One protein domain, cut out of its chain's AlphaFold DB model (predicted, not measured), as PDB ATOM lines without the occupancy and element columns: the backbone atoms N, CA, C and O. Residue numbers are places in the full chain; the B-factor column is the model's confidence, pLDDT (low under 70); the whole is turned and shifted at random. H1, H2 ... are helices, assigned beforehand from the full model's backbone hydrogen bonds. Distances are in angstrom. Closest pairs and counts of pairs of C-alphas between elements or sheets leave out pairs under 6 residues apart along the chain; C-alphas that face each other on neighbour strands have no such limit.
ATOM      1  N   ALA A 128     106.091  75.118  97.570       96.25
ATOM      2  CA  ALA A 128     104.754  75.658  97.810       96.25
ATOM      3  C   ALA A 128     104.356  76.720  96.770       96.25
ATOM      4  O   ALA A 128     103.231  76.688  96.269       96.25
ATOM      5  N   LYS A 129     105.271  77.624  96.382       95.94
ATOM      6  CA  LYS A 129     105.044  78.591  95.288       95.94
ATOM      7  C   LYS A 129     104.772  77.881  93.954       95.94
ATOM      8  O   LYS A 129     103.818  78.247  93.266       95.94
ATOM      9  N   SER A 130     105.543  76.842  93.622       93.69
ATOM     10  CA  SER A 130     105.348  76.036  92.406       93.69
ATOM     11  C   SER A 130     103.983  75.328  92.392       93.69
ATOM     12  O   SER A 130     103.171  75.550  91.489       93.69
ATOM     13  N   ALA A 131     103.659  74.574  93.446       95.62
ATOM     14  CA  ALA A 131     102.382  73.871  93.582       95.62
ATOM     15  C   ALA A 131     101.177  74.831  93.551       95.62
ATOM     16  O   ALA A 131     100.172  74.563  92.887       95.62
ATOM     17  N   LYS A 132     101.288  75.997  94.203       96.00
ATOM     18  CA  LYS A 132     100.261  77.051  94.192       96.00
ATOM     19  C   LYS A 132     100.075  77.659  92.794       96.00
ATOM     20  O   LYS A 132      98.937  77.935  92.409       96.00
ATOM     21  N   SER A 133     101.143  77.799  92.005       93.44
ATOM     22  CA  SER A 133     101.068  78.216  90.596       93.44
ATOM     23  C   SER A 133     100.286  77.207  89.744       93.44
ATOM     24  O   SER A 133      99.315  77.580  89.081       93.44
ATOM     25  N   VAL A 134     100.620  75.912  89.844       94.19
ATOM     26  CA  VAL A 134      99.905  74.823  89.147       94.19
ATOM     27  C   VAL A 134      98.428  74.776  89.557       94.19
ATOM     28  O   VAL A 134      97.546  74.710  88.697       94.19
ATOM     29  N   LEU A 135      98.124  74.909  90.852       93.81
ATOM     30  CA  LEU A 135      96.749  74.968  91.358       93.81
ATOM     31  C   LEU A 135      95.960  76.154  90.772       93.81
ATOM     32  O   LEU A 135      94.802  75.990  90.377       93.81
ATOM     33  N   TYR A 136      96.567  77.342  90.668       92.69
ATOM     34  CA  TYR A 136      95.932  78.494  90.022       92.69
ATOM     35  C   TYR A 136      95.778  78.323  88.507       92.69
ATOM     36  O   TYR A 136      94.797  78.825  87.950       92.69
ATOM     37  N   ALA A 137      96.693  77.622  87.832       88.62
ATOM     38  CA  ALA A 137      96.557  77.283  86.417       88.62
ATOM     39  C   ALA A 137      95.372  76.330  86.184       88.62
ATOM     40  O   ALA A 137      94.538  76.595  85.318       88.62
ATOM     41  N   ILE A 138      95.222  75.289  87.015       88.62
ATOM     42  CA  ILE A 138      94.085  74.354  86.967       88.62
ATOM     43  C   ILE A 138      92.762  75.091  87.221       88.62
ATOM     44  O   ILE A 138      91.851  75.005  86.395       88.62
ATOM     45  N   LYS A 139      92.664  75.879  88.305       84.88
ATOM     46  CA  LYS A 139      91.444  76.641  88.639       84.88
ATOM     47  C   LYS A 139      91.063  77.635  87.532       84.88
ATOM     48  O   LYS A 139      89.913  77.654  87.093       84.88
ATOM     49  N   ARG A 140      92.016  78.423  87.010       82.19
ATOM     50  CA  ARG A 140      91.746  79.361  85.900       82.19
ATOM     51  C   ARG A 140      91.426  78.638  84.586       82.19
ATOM     52  O   ARG A 140      90.576  79.112  83.834       82.19
ATOM     53  N   GLY A 141      92.033  77.479  84.330       81.44
ATOM     54  CA  GLY A 141      91.730  76.624  83.181       81.44
ATOM     55  C   GLY A 141      90.306  76.063  83.209       81.44
ATOM     56  O   GLY A 141      89.620  76.099  82.189       81.44
ATOM     57  N   GLN A 142      89.825  75.613  84.372       78.31
ATOM     58  CA  GLN A 142      88.438  75.168  84.562       78.31
ATOM     59  C   GLN A 142      87.436  76.309  84.328       78.31
ATOM     60  O   GLN A 142      86.485  76.134  83.567       78.31
ATOM     61  N   ILE A 143      87.682  77.496  84.897       76.25
ATOM     62  CA  ILE A 143      86.814  78.676  84.723       76.25
ATOM     63  C   ILE A 143      86.766  79.127  83.253       76.25
ATOM     64  O   ILE A 143      85.682  79.408  82.738       76.25
ATOM     65  N   ARG A 144      87.909  79.148  82.547       76.50
ATOM     66  CA  ARG A 144      87.946  79.429  81.098       76.50
ATOM     67  C   ARG A 144      87.140  78.391  80.313       76.50
ATOM     68  O   ARG A 144      86.190  78.766  79.637       76.50
ATOM     69  N   ARG A 145      87.406  77.091  80.506       80.88
ATOM     70  CA  ARG A 145      86.652  76.004  79.848       80.88
ATOM     71  C   ARG A 145      85.143  76.094  80.094       80.88
ATOM     72  O   ARG A 145      84.381  75.863  79.159       80.88
ATOM     73  N   TYR A 146      84.701  76.458  81.300       77.88
ATOM     74  CA  TYR A 146      83.284  76.706  81.590       77.88
ATOM     75  C   TYR A 146      82.733  77.891  80.782       77.88
ATOM     76  O   TYR A 146      81.741  77.733  80.072       77.88
ATOM     77  N   LYS A 147      83.408  79.050  80.815       84.31
ATOM     78  CA  LYS A 147      83.022  80.260  80.065       84.31
ATOM     79  C   LYS A 147      82.954  80.009  78.554       84.31
ATOM     80  O   LYS A 147      82.003  80.439  77.903       84.31
ATOM     81  N   ASP A 148      83.916  79.276  78.007       87.00
ATOM     82  CA  ASP A 148      83.996  78.968  76.579       87.00
ATOM     83  C   ASP A 148      82.957  77.910  76.165       87.00
ATOM     84  O   ASP A 148      82.332  78.031  75.110       87.00
ATOM     85  N   THR A 149      82.677  76.929  77.034       87.94
ATOM     86  CA  THR A 149      81.576  75.967  76.842       87.94
ATOM     87  C   THR A 149      80.220  76.671  76.870       87.94
ATOM     88  O   THR A 149      79.401  76.428  75.986       87.94
ATOM     89  N   LEU A 150      79.992  77.586  77.819       86.75
ATOM     90  CA  LEU A 150      78.769  78.387  77.903       86.75
ATOM     91  C   LEU A 150      78.580  79.239  76.641       86.75
ATOM     92  O   LEU A 150      77.539  79.140  75.995       86.75
ATOM     93  N   LYS A 151      79.608  79.987  76.214       89.88
ATOM     94  CA  LYS A 151      79.592  80.744  74.948       89.88
ATOM     95  C   LYS A 151      79.312  79.854  73.732       89.88
ATOM     96  O   LYS A 151      78.549  80.247  72.851       89.88
ATOM     97  N   SER A 152      79.904  78.661  73.676       90.81
ATOM     98  CA  SER A 152      79.687  77.684  72.600       90.81
ATOM     99  C   SER A 152      78.260  77.122  72.586       90.81
ATOM    100  O   SER A 152      77.704  76.895  71.511       90.81
ATOM    101  N   SER A 153      77.656  76.901  73.755       90.56
ATOM    102  CA  SER A 153      76.263  76.464  73.884       90.56
ATOM    103  C   SER A 153      75.283  77.581  73.524       90.56
ATOM    104  O   SER A 153      74.371  77.335  72.746       90.56
ATOM    105  N   LEU A 154      75.508  78.816  73.991       93.25
ATOM    106  CA  LEU A 154      74.698  79.984  73.619       93.25
ATOM    107  C   LEU A 154      74.687  80.188  72.095       93.25
ATOM    108  O   LEU A 154      73.611  80.214  71.501       93.25
ATOM    109  N   LYS A 155      75.861  80.181  71.437       93.44
ATOM    110  CA  LYS A 155      75.951  80.243  69.964       93.44
ATOM    111  C   LYS A 155      75.187  79.110  69.267       93.44
ATOM    112  O   LYS A 155      74.511  79.364  68.279       93.44
ATOM    113  N   ARG A 156      75.259  77.875  69.780       92.19
ATOM    114  CA  ARG A 156      74.515  76.716  69.239       92.19
ATOM    115  C   ARG A 156      72.996  76.820  69.409       92.19
ATOM    116  O   ARG A 156      72.272  76.198  68.642       92.19
ATOM    117  N   LEU A 157      72.532  77.606  70.377       93.56
ATOM    118  CA  LEU A 157      71.125  77.950  70.593       93.56
ATOM    119  C   LEU A 157      70.718  79.250  69.869       93.56
ATOM    120  O   LEU A 157      69.626  79.751  70.112       93.56
ATOM    121  N   HIS A 158      71.577  79.811  69.008       91.56
ATOM    122  CA  HIS A 158      71.386  81.109  68.341       91.56
ATOM    123  C   HIS A 158      71.223  82.307  69.303       91.56
ATOM    124  O   HIS A 158      70.728  83.364  68.920       91.56
ATOM    125  N   ILE A 159      71.694  82.176  70.549       92.69
ATOM    126  CA  ILE A 159      71.734  83.257  71.540       92.69
ATOM    127  C   ILE A 159      73.100  83.943  71.449       92.69
ATOM    128  O   ILE A 159      74.141  83.296  71.600       92.69
ATOM    129  N   ASN A 160      73.117  85.257  71.219       90.56
ATOM    130  CA  ASN A 160      74.362  86.015  71.127       90.56
ATOM    131  C   ASN A 160      75.057  86.112  72.512       90.56
ATOM    132  O   ASN A 160      74.492  86.686  73.446       90.56
ATOM    133  N   PRO A 161      76.301  85.611  72.679       90.88
ATOM    134  CA  PRO A 161      76.985  85.634  73.971       90.88
ATOM    135  C   PRO A 161      77.464  87.010  74.462       90.88
ATOM    136  O   PRO A 161      78.133  87.042  75.495       90.88
ATOM    137  N   THR A 162      77.191  88.118  73.758       90.12
ATOM    138  CA  THR A 162      77.498  89.481  74.247       90.12
ATOM    139  C   THR A 162      76.313  90.194  74.899       90.12
ATOM    140  O   THR A 162      76.550  91.057  75.733       90.12
ATOM    141  N   ASN A 163      75.064  89.832  74.577       91.06
ATOM    142  CA  ASN A 163      73.853  90.474  75.120       91.06
ATOM    143  C   ASN A 163      72.881  89.493  75.811       91.06
ATOM    144  O   ASN A 163      71.775  89.874  76.187       91.06
ATOM    145  N   TRP A 164      73.283  88.232  76.012       90.75
ATOM    146  CA  TRP A 164      72.439  87.210  76.644       90.75
ATOM    147  C   TRP A 164      71.941  87.602  78.050       90.75
ATOM    148  O   TRP A 164      70.845  87.204  78.425       90.75
ATOM    149  N   GLU A 165      72.708  88.394  78.807       90.62
ATOM    150  CA  GLU A 165      72.346  88.881  80.152       90.62
ATOM    151  C   GLU A 165      71.218  89.918  80.104       90.62
ATOM    152  O   GLU A 165      70.340  89.926  80.961       90.62
ATOM    153  N   GLU A 166      71.204  90.753  79.064       91.56
ATOM    154  CA  GLU A 166      70.144  91.721  78.787       91.56
ATOM    155  C   GLU A 166      68.867  91.023  78.321       91.56
ATOM    156  O   GLU A 166      67.798  91.229  78.898       91.56
ATOM    157  N   LEU A 167      69.004  90.092  77.371       90.62
ATOM    158  CA  LEU A 167      67.919  89.213  76.935       90.62
ATOM    159  C   LEU A 167      67.330  88.401  78.103       90.62
ATOM    160  O   LEU A 167      66.142  88.099  78.097       90.62
ATOM    161  N   ALA A 168      68.140  88.052  79.108       90.31
ATOM    162  CA  ALA A 168      67.715  87.317  80.297       90.31
ATOM    163  C   ALA A 168      66.973  88.169  81.348       90.31
ATOM    164  O   ALA A 168      66.376  87.577  82.255       90.31
ATOM    165  N   ARG A 169      66.973  89.511  81.241       93.31
ATOM    166  CA  ARG A 169      66.137  90.387  82.087       93.31
ATOM    167  C   ARG A 169      64.656  90.208  81.733       93.31
ATOM    168  O   ARG A 169      63.837  89.972  82.618       93.31
ATOM    169  N   ASP A 170      64.329  90.204  80.439       94.50
ATOM    170  CA  ASP A 170      63.005  89.832  79.924       94.50
ATOM    171  C   ASP A 170      62.810  88.306  80.018       94.50
ATOM    172  O   ASP A 170      63.139  87.532  79.115       94.50
ATOM    173  N   ARG A 171      62.270  87.846  81.153       93.44
ATOM    174  CA  ARG A 171      62.028  86.415  81.405       93.44
ATOM    175  C   ARG A 171      61.071  85.765  80.382       93.44
ATOM    176  O   ARG A 171      61.339  84.614  80.021       93.44
ATOM    177  N   PRO A 172      59.974  86.401  79.920       96.44
ATOM    178  CA  PRO A 172      59.173  85.908  78.795       96.44
ATOM    179  C   PRO A 172      59.954  85.716  77.484       96.44
ATOM    180  O   PRO A 172      59.904  84.625  76.907       96.44
ATOM    181  N   THR A 173      60.694  86.724  77.013       93.31
ATOM    182  CA  THR A 173      61.445  86.640  75.747       93.31
ATOM    183  C   THR A 173      62.619  85.677  75.854       93.31
ATOM    184  O   THR A 173      62.778  84.840  74.969       93.31
ATOM    185  N   TRP A 174      63.357  85.674  76.970       94.25
ATOM    186  CA  TRP A 174      64.376  84.662  77.260       94.25
ATOM    187  C   TRP A 174      63.834  83.236  77.099       94.25
ATOM    188  O   TRP A 174      64.428  82.416  76.400       94.25
ATOM    189  N   ARG A 175      62.668  82.940  77.695       95.25
ATOM    190  CA  ARG A 175      62.025  81.620  77.583       95.25
ATOM    191  C   ARG A 175      61.638  81.279  76.141       95.25
ATOM    192  O   ARG A 175      61.864  80.141  75.728       95.25
ATOM    193  N   ARG A 176      61.105  82.236  75.370       95.19
ATOM    194  CA  ARG A 176      60.801  82.045  73.938       95.19
ATOM    195  C   ARG A 176      62.067  81.732  73.131       95.19
ATOM    196  O   ARG A 176      62.109  80.700  72.464       95.19
ATOM    197  N   THR A 177      63.110  82.553  73.249       94.19
ATOM    198  CA  THR A 177      64.359  82.396  72.485       94.19
ATOM    199  C   THR A 177      65.097  81.105  72.841       94.19
ATOM    200  O   THR A 177      65.506  80.374  71.941       94.19
ATOM    201  N   VAL A 178      65.203  80.752  74.130       94.38
ATOM    202  CA  VAL A 178      65.816  79.480  74.560       94.38
ATOM    203  C   VAL A 178      65.036  78.275  74.023       94.38
ATOM    204  O   VAL A 178      65.654  77.333  73.526       94.38
ATOM    205  N   LYS A 179      63.694  78.293  74.070       95.25
ATOM    206  CA  LYS A 179      62.858  77.188  73.567       95.25
ATOM    207  C   LYS A 179      63.008  77.004  72.051       95.25
ATOM    208  O   LYS A 179      63.186  75.875  71.598       95.25
ATOM    209  N   ALA A 180      62.986  78.095  71.282       95.50
ATOM    210  CA  ALA A 180      63.186  78.060  69.832       95.50
ATOM    211  C   ALA A 180      64.605  77.591  69.460       95.50
ATOM    212  O   ALA A 180      64.768  76.648  68.686       95.50
ATOM    213  N   GLY A 181      65.633  78.183  70.079       95.50
ATOM    214  CA  GLY A 181      67.034  77.824  69.863       95.50
ATOM    215  C   GLY A 181      67.344  76.360  70.180       95.50
ATOM    216  O   GLY A 181      68.067  75.705  69.427       95.50
ATOM    217  N   ALA A 182      66.751  75.817  71.248       95.00
ATOM    218  CA  ALA A 182      66.889  74.410  71.619       95.00
ATOM    219  C   ALA A 182      66.219  73.464  70.610       95.00
ATOM    220  O   ALA A 182      66.812  72.445  70.257       95.00
ATOM    221  N   ALA A 183      65.030  73.809  70.103       95.69
ATOM    222  CA  ALA A 183      64.340  73.015  69.086       95.69
ATOM    223  C   ALA A 183      65.132  72.956  67.764       95.69
ATOM    224  O   ALA A 183      65.322  71.873  67.209       95.69
ATOM    225  N   ILE A 184      65.663  74.097  67.305       94.00
ATOM    226  CA  ILE A 184      66.515  74.179  66.105       94.00
ATOM    227  C   ILE A 184      67.795  73.351  66.297       94.00
ATOM    228  O   ILE A 184      68.147  72.534  65.441       94.00
ATOM    229  N   TYR A 185      68.472  73.511  67.439       95.12
ATOM    230  CA  TYR A 185      69.680  72.749  67.761       95.12
ATOM    231  C   TYR A 185      69.426  71.235  67.773       95.12
ATOM    232  O   TYR A 185      70.222  70.474  67.218       95.12
ATOM    233  N   GLU A 186      68.316  70.786  68.362       95.50
ATOM    234  CA  GLU A 186      67.974  69.365  68.423       95.50
ATOM    235  C   GLU A 186      67.639  68.792  67.040       95.50
ATOM    236  O   GLU A 186      68.139  67.723  66.682       95.50
ATOM    237  N   ALA A 187      66.886  69.524  66.214       95.81
ATOM    238  CA  ALA A 187      66.606  69.132  64.833       95.81
ATOM    239  C   ALA A 187      67.903  68.952  64.020       95.81
ATOM    240  O   ALA A 187      68.101  67.909  63.387       95.81
ATOM    241  N   HIS A 188      68.839  69.907  64.112       95.00
ATOM    242  CA  HIS A 188      70.166  69.796  63.493       95.00
ATOM    243  C   HIS A 188      70.984  68.624  64.060       95.00
ATOM    244  O   HIS A 188      71.638  67.904  63.300       95.00
ATOM    245  N   ARG A 189      70.933  68.383  65.378       94.44
ATOM    246  CA  ARG A 189      71.624  67.263  66.040       94.44
ATOM    247  C   ARG A 189      71.126  65.911  65.521       94.44
ATOM    248  O   ARG A 189      71.940  65.046  65.190       94.44
ATOM    249  N   ILE A 190      69.809  65.748  65.395       95.75
ATOM    250  CA  ILE A 190      69.165  64.543  64.859       95.75
ATOM    251  C   ILE A 190      69.486  64.370  63.369       95.75
ATOM    252  O   ILE A 190      69.850  63.268  62.953       95.75
ATOM    253  N   ALA A 191      69.416  65.435  62.564       96.38
ATOM    254  CA  ALA A 191      69.759  65.391  61.142       96.38
ATOM    255  C   ALA A 191      71.224  64.970  60.917       96.38
ATOM    256  O   ALA A 191      71.493  64.015  60.188       96.38
ATOM    257  N   ALA A 192      72.173  65.589  61.627       94.88
ATOM    258  CA  ALA A 192      73.587  65.221  61.562       94.88
ATOM    259  C   ALA A 192      73.847  63.777  62.039       94.88
ATOM    260  O   ALA A 192      74.709  63.085  61.488       94.88
ATOM    261  N   ALA A 193      73.094  63.286  63.029       94.56
ATOM    262  CA  ALA A 193      73.163  61.895  63.474       94.56
ATOM    263  C   ALA A 193      72.604  60.904  62.433       94.56
ATOM    264  O   ALA A 193      73.173  59.818  62.276       94.56
ATOM    265  N   LYS A 194      71.548  61.275  61.690       96.62
ATOM    266  CA  LYS A 194      71.035  60.510  60.538       96.62
ATOM    267  C   LYS A 194      72.085  60.438  59.425       96.62
ATOM    268  O   LYS A 194      72.472  59.334  59.055       96.62
ATOM    269  N   VAL A 195      72.650  61.567  58.986       96.06
ATOM    270  CA  VAL A 195      73.725  61.594  57.966       96.06
ATOM    271  C   VAL A 195      74.911  60.714  58.386       96.06
ATOM    272  O   VAL A 195      75.330  59.831  57.641       96.06
ATOM    273  N   LYS A 196      75.393  60.847  59.631       93.62
ATOM    274  CA  LYS A 196      76.466  59.992  60.178       93.62
ATOM    275  C   LYS A 196      76.075  58.516  60.351       93.62
ATOM    276  O   LYS A 196      76.956  57.694  60.597       93.62
ATOM    277  N   ARG A 197      74.793  58.140  60.289       92.88
ATOM    278  CA  ARG A 197      74.347  56.734  60.240       92.88
ATOM    279  C   ARG A 197      74.356  56.217  58.802       92.88
ATOM    280  O   ARG A 197      74.877  55.128  58.580       92.88
ATOM    281  N   GLU A 198      73.870  56.996  57.841       91.44
ATOM    282  CA  GLU A 198      73.840  56.584  56.433       91.44
ATOM    283  C   GLU A 198      75.248  56.487  55.820       91.44
ATOM    284  O   GLU A 198      75.538  55.496  55.159       91.44
ATOM    285  N   VAL A 199      76.178  57.392  56.163       90.44
ATOM    286  CA  VAL A 199      77.606  57.274  55.776       90.44
ATOM    287  C   VAL A 199      78.249  55.979  56.303       90.44
ATOM    288  O   VAL A 199      79.067  55.363  55.626       90.44
TER     289      VAL A 199
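What this domain is: This is residues 128 to 199 of the 565 residues of the protein "Hypothetical protein" of Spirometra erinaceieuropaei (UniProt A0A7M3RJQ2). Two long helices make a T: H1 is the stem, ending near the middle of H3, the crossbar, and the stretch with the short H2 lies in one corner between them. Residues 128 to 149 of H1 and 189 to 199 of H3 stick out. The 72 printed residues hold three named helices, in the order H1, H2, H3, and no named strand; the class is all helix. The whole is extended and flat, with a radius of gyration of the C-alphas of 18.0 A and spans of 52 by 42 by 14 A.

Where its parts are: Find C-alpha 128 at (104.754, 75.658, 97.810); from there H1, residues 128 to 156, runs 41.6 A. H3, residues 171 to 199, runs 41.8 A to C-alpha 199 at (77.606, 57.274, 55.776). H2 is residues 164 to 167.

How they stand to each other: Look at Arg 156 and Tyr 185: their C-alphas, the closest of H1 and H3, are 6.4 A apart, and the helices are close but not clearly touching. Their lines are about perpendicular, at 90 degrees. H2 and H3 are close but not clearly touching, the closest C-alphas being Leu 167 and Trp 174 at 5.8 A. H1 and H2 are only just apart, at 8.2 A between closest C-alphas. In H1 and H3 every O i to N i+4 pair is within hydrogen-bond range; H2 is too short for one.

The domain as a whole: The C-alphas farthest apart, Ala 128 and Glu 198, are 55.1 A apart. The printed part has no cut and no long link, and no printed residue has pLDDT under 70.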